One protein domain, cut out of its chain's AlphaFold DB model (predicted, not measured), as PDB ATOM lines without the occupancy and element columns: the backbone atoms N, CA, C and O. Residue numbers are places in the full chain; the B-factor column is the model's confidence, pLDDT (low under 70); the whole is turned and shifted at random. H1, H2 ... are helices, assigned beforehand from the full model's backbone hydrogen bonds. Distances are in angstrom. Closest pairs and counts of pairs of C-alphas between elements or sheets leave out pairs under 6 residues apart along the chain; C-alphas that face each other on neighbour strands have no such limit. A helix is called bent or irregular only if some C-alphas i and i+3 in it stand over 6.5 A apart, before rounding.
ATOM      1  N   GLN A  49     105.112  99.816 105.974       83.50
ATOM      2  CA  GLN A  49     106.108  98.760 105.861       83.50
ATOM      3  C   GLN A  49     105.430  97.413 106.096       83.50
ATOM      4  O   GLN A  49     104.764  97.205 107.111       83.50
ATOM      5  N   VAL A  50     105.590  96.496 105.143       85.69
ATOM      6  CA  VAL A  50     105.093  95.123 105.251       85.69
ATOM      7  C   VAL A  50     106.260  94.224 105.622       85.69
ATOM      8  O   VAL A  50     107.268  94.191 104.921       85.69
ATOM      9  N   PHE A  51     106.110  93.480 106.714       88.50
ATOM     10  CA  PHE A  51     107.075  92.471 107.124       88.50
ATOM     11  C   PHE A  51     106.557  91.081 106.753       88.50
ATOM     12  O   PHE A  51     105.489  90.664 107.209       88.50
ATOM     13  N   VAL A  52     107.325  90.370 105.931       88.44
ATOM     14  CA  VAL A  52     107.123  88.954 105.615       88.44
ATOM     15  C   VAL A  52     108.321  88.216 106.187       88.44
ATOM     16  O   VAL A  52     109.456  88.568 105.885       88.44
ATOM     17  N   SER A  53     108.071  87.252 107.072       89.19
ATOM     18  CA  SER A  53     109.155  86.547 107.745       89.19
ATOM     19  C   SER A  53     109.550  85.279 107.008       89.19
ATOM     20  O   SER A  53     108.692  84.443 106.732       89.19
ATOM     21  N   ASP A  54     110.853  85.108 106.808       88.75
ATOM     22  CA  ASP A  54     111.440  83.889 106.245       88.75
ATOM     23  C   ASP A  54     111.831  82.862 107.328       88.75
ATOM     24  O   ASP A  54     112.310  81.775 107.016       88.75
ATOM     25  N   SER A  55     111.657  83.184 108.620       91.88
ATOM     26  CA  SER A  55     112.046  82.304 109.730       91.88
ATOM     27  C   SER A  55     111.062  82.346 110.900       91.88
ATOM     28  O   SER A  55     110.384  83.344 111.133       91.88
ATOM     29  N   VAL A  56     111.030  81.268 111.691       93.06
ATOM     30  CA  VAL A  56     110.218  81.199 112.921       93.06
ATOM     31  C   VAL A  56     110.628  82.298 113.903       93.06
ATOM     32  O   VAL A  56     109.776  83.044 114.379       93.06
ATOM     33  N   ALA A  57     111.935  82.469 114.123       92.62
ATOM     34  CA  ALA A  57     112.462  83.507 115.004       92.62
ATOM     35  C   ALA A  57     112.062  84.917 114.539       92.62
ATOM     36  O   ALA A  57     111.647  85.745 115.345       92.62
ATOM     37  N   GLY A  58     112.131  85.193 113.232       92.44
ATOM     38  CA  GLY A  58     111.693  86.473 112.681       92.44
ATOM     39  C   GLY A  58     110.197  86.725 112.893       92.44
ATOM     40  O   GLY A  58     109.810  87.847 113.221       92.44
ATOM     41  N   ALA A  59     109.357  85.695 112.756       93.19
ATOM     42  CA  ALA A  59     107.920  85.804 112.980       93.19
ATOM     43  C   ALA A  59     107.595  86.101 114.454       93.19
ATOM     44  O   ALA A  59     106.782  86.983 114.739       93.19
ATOM     45  N   GLU A  60     108.264  85.416 115.383       93.31
ATOM     46  CA  GLU A  60     108.118  85.630 116.827       93.31
ATOM     47  C   GLU A  60     108.600  87.023 117.254       93.31
ATOM     48  O   GLU A  60     107.884  87.746 117.951       93.31
ATOM     49  N   ILE A  61     109.782  87.443 116.790       93.38
ATOM     50  CA  ILE A  61     110.330  88.776 117.078       93.38
ATOM     51  C   ILE A  61     109.387  89.860 116.554       93.38
ATOM     52  O   ILE A  61     109.067  90.798 117.285       93.38
ATOM     53  N   PHE A  62     108.897  89.733 115.320       92.75
ATOM     54  CA  PHE A  62     107.986  90.722 114.750       92.75
ATOM     55  C   PHE A  62     106.649  90.791 115.493       92.75
ATOM     56  O   PHE A  62     106.130  91.884 115.727       92.75
ATOM     57  N   TYR A  63     106.100  89.646 115.910       92.56
ATOM     58  CA  TYR A  63     104.910  89.622 116.758       92.56
ATOM     59  C   TYR A  63     105.135  90.407 118.056       92.56
ATOM     60  O   TYR A  63     104.318  91.263 118.410       92.56
ATOM     61  N   ASN A  64     106.267  90.178 118.723       93.88
ATOM     62  CA  ASN A  64     106.618  90.890 119.948       93.88
ATOM     63  C   ASN A  64     106.789  92.393 119.702       93.88
ATOM     64  O   ASN A  64     106.228  93.188 120.449       93.88
ATOM     65  N   LEU A  65     107.474  92.797 118.626       93.12
ATOM     66  CA  LEU A  65     107.623  94.209 118.252       93.12
ATOM     67  C   LEU A  65     106.266  94.891 118.036       93.12
ATOM     68  O   LEU A  65     106.046  95.995 118.531       93.12
ATOM     69  N   ARG A  66     105.326  94.217 117.368       91.88
ATOM     70  CA  ARG A  66     103.961  94.725 117.171       91.88
ATOM     71  C   ARG A  66     103.223  94.935 118.498       91.88
ATOM     72  O   ARG A  66     102.488  95.911 118.644       91.88
ATOM     73  N   MET A  67     103.370  94.009 119.445       95.44
ATOM     74  CA  MET A  67     102.756  94.146 120.769       95.44
ATOM     75  C   MET A  67     103.409  95.275 121.566       95.44
ATOM     76  O   MET A  67     102.696  96.085 122.149       95.44
ATOM     77  N   ILE A  68     104.738  95.369 121.527       95.75
ATOM     78  CA  ILE A  68     105.508  96.422 122.191       95.75
ATOM     79  C   ILE A  68     105.098  97.811 121.687       95.75
ATOM     80  O   ILE A  68     104.874  98.689 122.508       95.75
ATOM     81  N   ASP A  69     104.927  98.009 120.378       93.06
ATOM     82  CA  ASP A  69     104.452  99.283 119.806       93.06
ATOM     83  C   ASP A  69     103.068  99.683 120.355       93.06
ATOM     84  O   ASP A  69     102.843 100.808 120.812       93.06
ATOM     85  N   SER A  70     102.149  98.712 120.417       94.62
ATOM     86  CA  SER A  70     100.816  98.925 120.994       94.62
ATOM     87  C   SER A  70     100.885  99.247 122.492       94.62
ATOM     88  O   SER A  70     100.152 100.116 122.974       94.62
ATOM     89  N   MET A  71     101.774  98.570 123.226       96.88
ATOM     90  CA  MET A  71     102.021  98.813 124.648       96.88
ATOM     91  C   MET A  71     102.643 100.188 124.887       96.88
ATOM     92  O   MET A  71     102.166 100.894 125.765       96.88
ATOM     93  N   ASP A  72     103.632 100.611 124.096       96.56
ATOM     94  CA  ASP A  72     104.259 101.933 124.220       96.56
ATOM     95  C   ASP A  72     103.213 103.044 124.054       96.56
ATOM     96  O   ASP A  72     103.124 103.948 124.887       96.56
ATOM     97  N   SER A  73     102.333 102.923 123.052       97.12
ATOM     98  CA  SER A  73     101.218 103.861 122.874       97.12
ATOM     99  C   SER A  73     100.285 103.895 124.091       97.12
ATOM    100  O   SER A  73      99.882 104.975 124.527       97.12
ATOM    101  N   ALA A  74      99.927 102.730 124.641       97.44
ATOM    102  CA  ALA A  74      99.043 102.633 125.799       97.44
ATOM    103  C   ALA A  74      99.690 103.202 127.071       97.44
ATOM    104  O   ALA A  74      99.065 104.004 127.764       97.44
ATOM    105  N   ILE A  75     100.952 102.854 127.336       97.75
ATOM    106  CA  ILE A  75     101.730 103.336 128.481       97.75
ATOM    107  C   ILE A  75     101.835 104.861 128.441       97.75
ATOM    108  O   ILE A  75     101.534 105.520 129.431       97.75
ATOM    109  N   ARG A  76     102.167 105.451 127.285       95.50
ATOM    110  CA  ARG A  76     102.246 106.916 127.146       95.50
ATOM    111  C   ARG A  76     100.908 107.612 127.379       95.50
ATOM    112  O   ARG A  76     100.890 108.700 127.941       95.50
ATOM    113  N   LYS A  77      99.794 107.004 126.960       96.56
ATOM    114  CA  LYS A  77      98.443 107.555 127.170       96.56
ATOM    115  C   LYS A  77      97.989 107.481 128.626       96.56
ATOM    116  O   LYS A  77      97.219 108.331 129.058       96.56
ATOM    117  N   LEU A  78      98.424 106.454 129.352       96.44
ATOM    118  CA  LEU A  78      98.078 106.227 130.756       96.44
ATOM    119  C   LEU A  78      99.119 106.812 131.723       96.44
ATOM    120  O   LEU A  78      98.968 106.706 132.940       96.44
ATOM    121  N   TRP A  79     100.162 107.463 131.210       96.31
ATOM    122  CA  TRP A  79     101.156 108.134 132.036       96.31
ATOM    123  C   TRP A  79     100.515 109.265 132.849       96.31
ATOM    124  O   TRP A  79      99.823 110.126 132.308       96.31
ATOM    125  N   GLY A  80     100.723 109.239 134.170       92.31
ATOM    126  CA  GLY A  80     100.088 110.163 135.112       92.31
ATOM    127  C   GLY A  80      98.687 109.720 135.545       92.31
ATOM    128  O   GLY A  80      98.119 110.308 136.459       92.31
ATOM    129  N   ASN A  81      98.157 108.651 134.942       94.50
ATOM    130  CA  ASN A  81      96.906 107.998 135.310       94.50
ATOM    131  C   ASN A  81      97.159 106.520 135.658       94.50
ATOM    132  O   ASN A  81      96.825 105.612 134.898       94.50
ATOM    133  N   GLY A  82      97.795 106.291 136.809       92.69
ATOM    134  CA  GLY A  82      98.101 104.950 137.323       92.69
ATOM    135  C   GLY A  82      99.435 104.356 136.862       92.69
ATOM    136  O   GLY A  82      99.837 103.341 137.413       92.69
ATOM    137  N   ILE A  83     100.131 104.993 135.914       95.62
ATOM    138  CA  ILE A  83     101.521 104.669 135.561       95.62
ATOM    139  C   ILE A  83     102.439 105.779 136.070       95.62
ATOM    140  O   ILE A  83     102.258 106.956 135.724       95.62
ATOM    141  N   GLU A  84     103.432 105.401 136.871       96.69
ATOM    142  CA  GLU A  84     104.387 106.325 137.474       96.69
ATOM    143  C   GLU A  84     105.523 106.701 136.513       96.69
ATOM    144  O   GLU A  84     105.966 105.913 135.676       96.69
ATOM    145  N   THR A  85     106.085 107.903 136.679       97.00
ATOM    146  CA  THR A  85     107.209 108.384 135.853       97.00
ATOM    147  C   THR A  85     108.411 107.437 135.870       97.00
ATOM    148  O   THR A  85     108.999 107.192 134.821       97.00
ATOM    149  N   LYS A  86     108.741 106.837 137.023       97.06
ATOM    150  CA  LYS A  86     109.858 105.880 137.136       97.06
ATOM    151  C   LYS A  86     109.652 104.634 136.270       97.06
ATOM    152  O   LYS A  86     110.615 104.084 135.737       97.06
ATOM    153  N   GLU A  87     108.408 104.183 136.123       97.44
ATOM    154  CA  GLU A  87     108.072 103.033 135.279       97.44
ATOM    155  C   GLU A  87     108.228 103.383 133.799       97.44
ATOM    156  O   GLU A  87     108.796 102.598 133.039       97.44
ATOM    157  N   VAL A  88     107.805 104.586 133.399       97.31
ATOM    158  CA  VAL A  88     107.971 105.089 132.027       97.31
ATOM    159  C   VAL A  88     109.446 105.287 131.677       97.31
ATOM    160  O   VAL A  88     109.878 104.893 130.594       97.31
ATOM    161  N   GLU A  89     110.245 105.848 132.585       97.06
ATOM    162  CA  GLU A  89     111.693 106.000 132.396       97.06
ATOM    163  C   GLU A  89     112.376 104.645 132.201       97.06
ATOM    164  O   GLU A  89     113.170 104.472 131.269       97.06
ATOM    165  N   LYS A  90     112.024 103.656 133.034       97.44
ATOM    166  CA  LYS A  90     112.511 102.284 132.875       97.44
ATOM    167  C   LYS A  90     112.079 101.699 131.530       97.44
ATOM    168  O   LYS A  90     112.920 101.167 130.816       97.44
ATOM    169  N   TRP A  91     110.806 101.831 131.161       96.88
ATOM    170  CA  TRP A  91     110.277 101.351 129.883       96.88
ATOM    171  C   TRP A  91     111.051 101.915 128.683       96.88
ATOM    172  O   TRP A  91     111.523 101.155 127.841       96.88
ATOM    173  N   ILE A  92     111.265 103.234 128.637       95.12
ATOM    174  CA  ILE A  92     112.015 103.895 127.556       95.12
ATOM    175  C   ILE A  92     113.462 103.391 127.495       95.12
ATOM    176  O   ILE A  92     113.989 103.170 126.402       95.12
ATOM    177  N   LYS A  93     114.103 103.185 128.650       96.50
ATOM    178  CA  LYS A  93     115.462 102.640 128.711       96.50
ATOM    179  C   LYS A  93     115.526 101.233 128.107       96.50
ATOM    180  O   LYS A  93     116.359 100.993 127.236       96.50
ATOM    181  N   GLU A  94     114.634 100.338 128.524       95.88
ATOM    182  CA  GLU A  94     114.577  98.953 128.030       95.88
ATOM    183  C   GLU A  94     114.317  98.905 126.513       95.88
ATOM    184  O   GLU A  94     114.973  98.150 125.793       95.88
ATOM    185  N   LEU A  95     113.439  99.773 125.989       93.75
ATOM    186  CA  LEU A  95     113.232  99.915 124.541       93.75
ATOM    187  C   LEU A  95     114.519 100.308 123.801       93.75
ATOM    188  O   LEU A  95     114.804  99.784 122.721       93.75
ATOM    189  N   GLY A  96     115.319 101.206 124.384       91.31
ATOM    190  CA  GLY A  96     116.619 101.592 123.837       91.31
ATOM    191  C   GLY A  96     117.605 100.422 123.753       91.31
ATOM    192  O   GLY A  96     118.343 100.298 122.773       91.31
ATOM    193  N   GLU A  97     117.590  99.520 124.736       94.81
ATOM    194  CA  GLU A  97     118.472  98.349 124.767       94.81
ATOM    195  C   GLU A  97     118.129  97.310 123.688       94.81
ATOM    196  O   GLU A  97     119.035  96.672 123.142       94.81
ATOM    197  N   ILE A  98     116.847  97.168 123.322       92.75
ATOM    198  CA  ILE A  98     116.405  96.264 122.245       92.75
ATOM    199  C   ILE A  98     117.099  96.620 120.927       92.75
ATOM    200  O   ILE A  98     117.615  95.735 120.243       92.75
ATOM    201  N   LYS A  99     117.174  97.915 120.594       88.81
ATOM    202  CA  LYS A  99     117.833  98.390 119.369       88.81
ATOM    203  C   LYS A  99     119.292  97.934 119.301       88.81
ATOM    204  O   LYS A  99     119.729  97.421 118.272       88.81
ATOM    205  N   ASN A 100     120.032  98.090 120.398       93.38
ATOM    206  CA  ASN A 100     121.441  97.698 120.463       93.38
ATOM    207  C   ASN A 100     121.607  96.179 120.314       93.38
ATOM    208  O   ASN A 100     122.473  95.723 119.572       93.38
ATOM    209  N   LYS A 101     120.746  95.389 120.968       94.75
ATOM    210  CA  LYS A 101     120.772  93.921 120.864       94.75
ATOM    211  C   LYS A 101     120.497  93.439 119.438       94.75
ATOM    212  O   LYS A 101     121.216  92.564 118.960       94.75
ATOM    213  N   ILE A 102     119.514  94.027 118.752       93.81
ATOM    214  CA  ILE A 102     119.209  93.705 117.349       93.81
ATOM    215  C   ILE A 102     120.404  94.042 116.452       93.81
ATOM    216  O   ILE A 102     120.833  93.190 115.678       93.81
ATOM    217  N   SER A 103     120.982  95.239 116.597       93.56
ATOM    218  CA  SER A 103     122.135  95.660 115.790       93.56
ATOM    219  C   SER A 103     123.345  94.744 115.989       93.56
ATOM    220  O   SER A 103     124.000  94.380 115.018       93.56
ATOM    221  N   ASN A 104     123.636  94.342 117.228       95.50
ATOM    222  CA  ASN A 104     124.752  93.442 117.517       95.50
ATOM    223  C   ASN A 104     124.529  92.048 116.916       95.50
ATOM    224  O   ASN A 104     125.462  91.453 116.378       95.50
ATOM    225  N   LEU A 105     123.297  91.533 116.988       95.31
ATOM    226  CA  LEU A 105     122.945  90.240 116.404       95.31
ATOM    227  C   LEU A 105     123.046  90.265 114.875       95.31
ATOM    228  O   LEU A 105     123.538  89.307 114.280       95.31
ATOM    229  N   GLU A 106     122.625  91.364 114.246       94.12
ATOM    230  CA  GLU A 106     122.769  91.569 112.805       94.12
ATOM    231  C   GLU A 106     124.245  91.558 112.388       94.12
ATOM    232  O   GLU A 106     124.619  90.794 111.497       94.12
ATOM    233  N   SER A 107     125.092  92.349 113.058       95.12
ATOM    234  CA  SER A 107     126.536  92.388 112.791       95.12
ATOM    235  C   SER A 107     127.174  91.007 112.938       95.12
ATOM    236  O   SER A 107     127.884  90.557 112.042       95.12
ATOM    237  N   PHE A 108     126.856  90.286 114.014       96.44
ATOM    238  CA  PHE A 108     127.371  88.936 114.233       96.44
ATOM    239  C   PHE A 108     126.917  87.947 113.146       96.44
ATOM    240  O   PHE A 108     127.716  87.153 112.649       96.44
ATOM    241  N   GLY A 109     125.650  88.014 112.726       94.94
ATOM    242  CA  GLY A 109     125.139  87.207 111.617       94.94
ATOM    243  C   GLY A 109     125.881  87.480 110.306       94.94
ATOM    244  O   GLY A 109     126.248  86.540 109.599       94.94
ATOM    245  N   ARG A 110     126.170  88.752 110.007       94.69
ATOM    246  CA  ARG A 110     126.971  89.141 108.835       94.69
ATOM    247  C   ARG A 110     128.393  88.595 108.914       94.69
ATOM    248  O   ARG A 110     128.846  87.992 107.948       94.69
ATOM    249  N   GLU A 111     129.059  88.708 110.063       94.50
ATOM    250  CA  GLU A 111     130.403  88.149 110.262       94.50
ATOM    251  C   GLU A 111     130.456  86.642 109.989       94.50
ATOM    252  O   GLU A 111     131.405  86.155 109.370       94.50
ATOM    253  N   ILE A 112     129.439  85.890 110.428       94.94
ATOM    254  CA  ILE A 112     129.330  84.453 110.138       94.94
ATOM    255  C   ILE A 112     129.235  84.219 108.627       94.94
ATOM    256  O   ILE A 112     129.945  83.364 108.099       94.94
ATOM    257  N   LEU A 113     128.388  84.975 107.926       95.06
ATOM    258  CA  LEU A 113     128.181  84.815 106.485       95.06
ATOM    259  C   LEU A 113     129.417  85.214 105.665       95.06
ATOM    260  O   LEU A 113     129.779  84.506 104.728       95.06
ATOM    261  N   VAL A 114     130.102  86.296 106.038       93.75
ATOM    262  CA  VAL A 114     131.333  86.753 105.375       93.75
ATOM    263  C   VAL A 114     132.455  85.720 105.507       93.75
ATOM    264  O   VAL A 114     133.178  85.483 104.542       93.75
ATOM    265  N   LYS A 115     132.578  85.046 106.662       92.12
ATOM    266  CA  LYS A 115     133.590  83.992 106.884       92.12
ATOM    267  C   LYS A 115     133.478  82.818 105.911       92.12
ATOM    268  O   LYS A 115     134.485  82.174 105.639       92.12
ATOM    269  N   ILE A 116     132.276  82.529 105.412       90.38
ATOM    270  CA  ILE A 116     132.031  81.416 104.485       90.38
ATOM    271  C   ILE A 116     132.581  81.727 103.077       90.38
ATOM    272  O   ILE A 116     132.789  80.803 102.295       90.38
ATOM    273  N   ASP A 117     132.836  83.004 102.755       87.69
ATOM    274  CA  ASP A 117     133.350  83.474 101.454       87.69
ATOM    275  C   ASP A 117     132.524  82.973 100.245       87.69
ATOM    276  O   ASP A 117     133.031  82.732  99.148       87.69
ATOM    277  N   ASN A 118     131.218  82.759 100.446       90.19
ATOM    278  CA  ASN A 118     130.308  82.278  99.410       90.19
ATOM    279  C   ASN A 118     128.862  82.713  99.686       90.19
ATOM    280  O   ASN A 118     128.270  82.355 100.701       90.19
ATOM    281  N   VAL A 119     128.267  83.429  98.729       93.38
ATOM    282  CA  VAL A 119     126.918  84.011  98.848       93.38
ATOM    283  C   VAL A 119     125.846  83.285  98.029       93.38
ATOM    284  O   VAL A 119     124.703  83.739  97.961       93.38
ATOM    285  N   ARG A 120     126.180  82.168  97.362       91.12
ATOM    286  CA  ARG A 120     125.268  81.497  96.411       91.12
ATOM    287  C   ARG A 120     123.931  81.093  97.036       91.12
ATOM    288  O   ARG A 120     122.908  81.228  96.367       91.12
ATOM    289  N   ASN A 121     123.951  80.693  98.306       90.75
ATOM    290  CA  ASN A 121     122.791  80.176  99.039       90.75
ATOM    291  C   ASN A 121     122.029  81.253  99.842       90.75
ATOM    292  O   ASN A 121     121.222  80.911 100.698       90.75
ATOM    293  N   ILE A 122     122.302  82.548  99.629       92.75
ATOM    294  CA  ILE A 122     121.619  83.640 100.342       92.75
ATOM    295  C   ILE A 122     120.440  84.145  99.508       92.75
ATOM    296  O   ILE A 122     120.608  85.021  98.662       92.75
ATOM    297  N   ASP A 123     119.238  83.620  99.732       90.81
ATOM    298  CA  ASP A 123     118.063  83.937  98.903       90.81
ATOM    299  C   ASP A 123     117.677  85.422  98.919       90.81
ATOM    300  O   ASP A 123     117.330  85.986  97.881       90.81
ATOM    301  N   ASN A 124     117.827  86.091 100.066       91.00
ATOM    302  CA  ASN A 124     117.575  87.523 100.173       91.00
ATOM    303  C   ASN A 124     118.607  88.328  99.356       91.00
ATOM    304  O   ASN A 124     119.798  88.352  99.675       91.00
ATOM    305  N   PHE A 125     118.140  89.003  98.300       90.25
ATOM    306  CA  PHE A 125     118.993  89.731  97.356       90.25
ATOM    307  C   PHE A 125     119.802  90.859  98.011       90.25
ATOM    308  O   PHE A 125     120.997  91.004  97.739       90.25
ATOM    309  N   ASP A 126     119.172  91.650  98.883       91.44
ATOM    310  CA  ASP A 126     119.848  92.763  99.548       91.44
ATOM    311  C   ASP A 126     120.937  92.265 100.494       91.44
ATOM    312  O   ASP A 126     122.066  92.759 100.435       91.44
ATOM    313  N   LEU A 127     120.636  91.235 101.289       94.12
ATOM    314  CA  LEU A 127     121.621  90.585 102.147       94.12
ATOM    315  C   LEU A 127     122.776  90.014 101.318       94.12
ATOM    316  O   LEU A 127     123.935  90.280 101.621       94.12
ATOM    317  N   ARG A 128     122.483  89.296 100.227       95.75
ATOM    318  CA  ARG A 128     123.499  88.732  99.325       95.75
ATOM    319  C   ARG A 128     124.465  89.805  98.819       95.75
ATOM    320  O   ARG A 128     125.677  89.609  98.855       95.75
ATOM    321  N   ARG A 129     123.934  90.950  98.377       95.75
ATOM    322  CA  ARG A 129     124.726  92.088  97.884       95.75
ATOM    323  C   ARG A 129     125.594  92.706  98.978       95.75
ATOM    324  O   ARG A 129     126.730  93.081  98.704       95.75
ATOM    325  N   ILE A 130     125.058  92.841 100.189       95.69
ATOM    326  CA  ILE A 130     125.791  93.355 101.350       95.69
ATOM    327  C   ILE A 130     126.981  92.445 101.672       95.69
ATOM    328  O   ILE A 130     128.112  92.921 101.694       95.69
ATOM    329  N   ILE A 131     126.741  91.141 101.833       96.88
ATOM    330  CA  ILE A 131     127.788  90.175 102.190       96.88
ATOM    331  C   ILE A 131     128.858  90.083 101.096       96.88
ATOM    332  O   ILE A 131     130.043  90.063 101.413       96.88
ATOM    333  N   GLN A 132     128.471  90.087  99.814       95.75
ATOM    334  CA  GLN A 132     129.437  90.055  98.710       95.75
ATOM    335  C   GLN A 132     130.390  91.257  98.752       95.75
ATOM    336  O   GLN A 132     131.597  91.081  98.631       95.75
ATOM    337  N   ARG A 133     129.871  92.468  98.992       95.62
ATOM    338  CA  ARG A 133     130.708  93.675  99.106       95.62
ATOM    339  C   ARG A 133     131.685  93.595 100.275       95.62
ATOM    340  O   ARG A 133     132.824  94.026 100.141       95.62
ATOM    341  N   GLU A 134     131.239  93.078 101.416       94.81
ATOM    342  CA  GLU A 134     132.097  92.906 102.593       94.81
ATOM    343  C   GLU A 134     133.199  91.862 102.333       94.81
ATOM    344  O   GLU A 134     134.356  92.083 102.688       94.81
ATOM    345  N   ILE A 135     132.872  90.764 101.645       94.31
ATOM    346  CA  ILE A 135     133.844  89.765 101.179       94.31
ATOM    347  C   ILE A 135     134.893  90.392 100.253       94.31
ATOM    348  O   ILE A 135     136.089  90.181 100.459       94.31
ATOM    349  N   ASP A 136     134.457  91.148  99.244       93.44
ATOM    350  CA  ASP A 136     135.347  91.741  98.241       93.44
ATOM    351  C   ASP A 136     136.301  92.750  98.894       93.44
ATOM    352  O   ASP A 136     137.513  92.680  98.695       93.44
ATOM    353  N   LYS A 137     135.778  93.596  99.791       93.50
ATOM    354  CA  LYS A 137     136.572  94.537 100.597       93.50
ATOM    355  C   LYS A 137     137.637  93.828 101.440       93.50
ATOM    356  O   LYS A 137     138.792  94.242 101.457       93.50
ATOM    357  N   ASN A 138     137.283  92.715 102.085       90.75
ATOM    358  CA  ASN A 138     138.231  91.923 102.873       90.75
ATOM    359  C   ASN A 138     139.312  91.245 102.013       90.75
ATOM    360  O   ASN A 138     140.367  90.882 102.536       90.75
ATOM    361  N   LYS A 139     139.054  91.011 100.720       89.31
ATOM    362  CA  LYS A 139     140.055  90.489  99.778       89.31
ATOM    363  C   LYS A 139     141.014  91.589  99.347       89.31
ATOM    364  O   LYS A 139     142.216  91.362  99.413       89.31
ATOM    365  N   GLU A 140     140.492  92.766  99.001       87.00
ATOM    366  CA  GLU A 140     141.294  93.947  98.657       87.00
ATOM    367  C   GLU A 140     142.270  94.316  99.786       87.00
ATOM    368  O   GLU A 140     143.464  94.466  99.535       87.00
ATOM    369  N   GLU A 141     141.793  94.348 101.037       85.19
ATOM    370  CA  GLU A 141     142.605  94.646 102.231       85.19
ATOM    371  C   GLU A 141     143.697  93.605 102.520       85.19
ATOM    372  O   GLU A 141     144.693  93.929 103.157       85.19
ATOM    373  N   LYS A 142     143.539  92.355 102.068       75.69
ATOM    374  CA  LYS A 142     144.567  91.306 102.219       75.69
ATOM    375  C   LYS A 142     145.621  91.335 101.113       75.69
ATOM    376  O   LYS A 142     146.666  90.708 101.265       75.69
TER     377      LYS A 142
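AT A GLANCE: This is residues 49 to 142 of the 144 residues of an uncharacterized protein of Campylobacter upsaliensis (UniProt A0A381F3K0). One long helix, H2, makes most of the longest axis; H1 folds back beside its first end as a narrow, open V, and H3 crosses its other end at a steep tilt. The three helices make a loose frame with few contacts: H1 and H2 come near each other beside their link, H3 packs on H2 with residues 131 to 135, and residues 99 to 109 of H2 stand free between these two places. The printed part has 94 residues, with three named helices in the order H1, H2, H3 and no named strand, and its class is all helix. It is only just extended, close to loose, with a radius of gyration of the C-alphas of 18.9 A, and it spans 59 by 28 by 19 A, a rod in outline.

HOW THE PARTS SIT: Look first at H2, residues 85 to 115, the longest helix. Near its first residues you find H1, residues 56 to 78, close but not clearly touching: the closest C-alphas of the two, those of Ile 75 and Val 88, are 7.4 A apart. H1 and H2 run opposite ways at a shallow tilt of 21 degrees, and their centres are 14.6 A apart. Now go to residues 110 to 114 of H2, which alone touch H3, residues 125 to 142, and meet there residues 131 to 135 alone. The closest C-alphas of H2 and H3 are those of Val 114 and Ile 135, 5.7 A apart. H2 and H3 run the same way at a steep tilt of 64 degrees. H1 and H3 are apart. In H1 every O i to N i+4 pair is within hydrogen-bond range; in H2 25 of 27 are, and in H3 13 of 14.

IN THESE COORDINATES: Find C-alpha 85 at (107.209, 108.384, 135.853); from there H2 runs 46.2 A to C-alpha 115 at (133.590, 83.992, 106.884). H1 begins at C-alpha 56, at (110.218, 81.199, 112.921), and runs 33.0 A to C-alpha 78. H3 begins at C-alpha 125 and runs 26.1 A to C-alpha 142 at (144.567, 91.306, 102.219). No helix is bent.

THE WHOLE: Look for the two C-alphas farthest apart at Asn 81 and Lys 142, 60.4 A from each other. The printed part runs from 49 to 142 with no cut. The links from H1 to H2, 6 residues, and from H2 to H3, 9 residues, are both short. In the B-factor column the mean pLDDT of the printed part of this model is 93.3, and no printed residue is under 70.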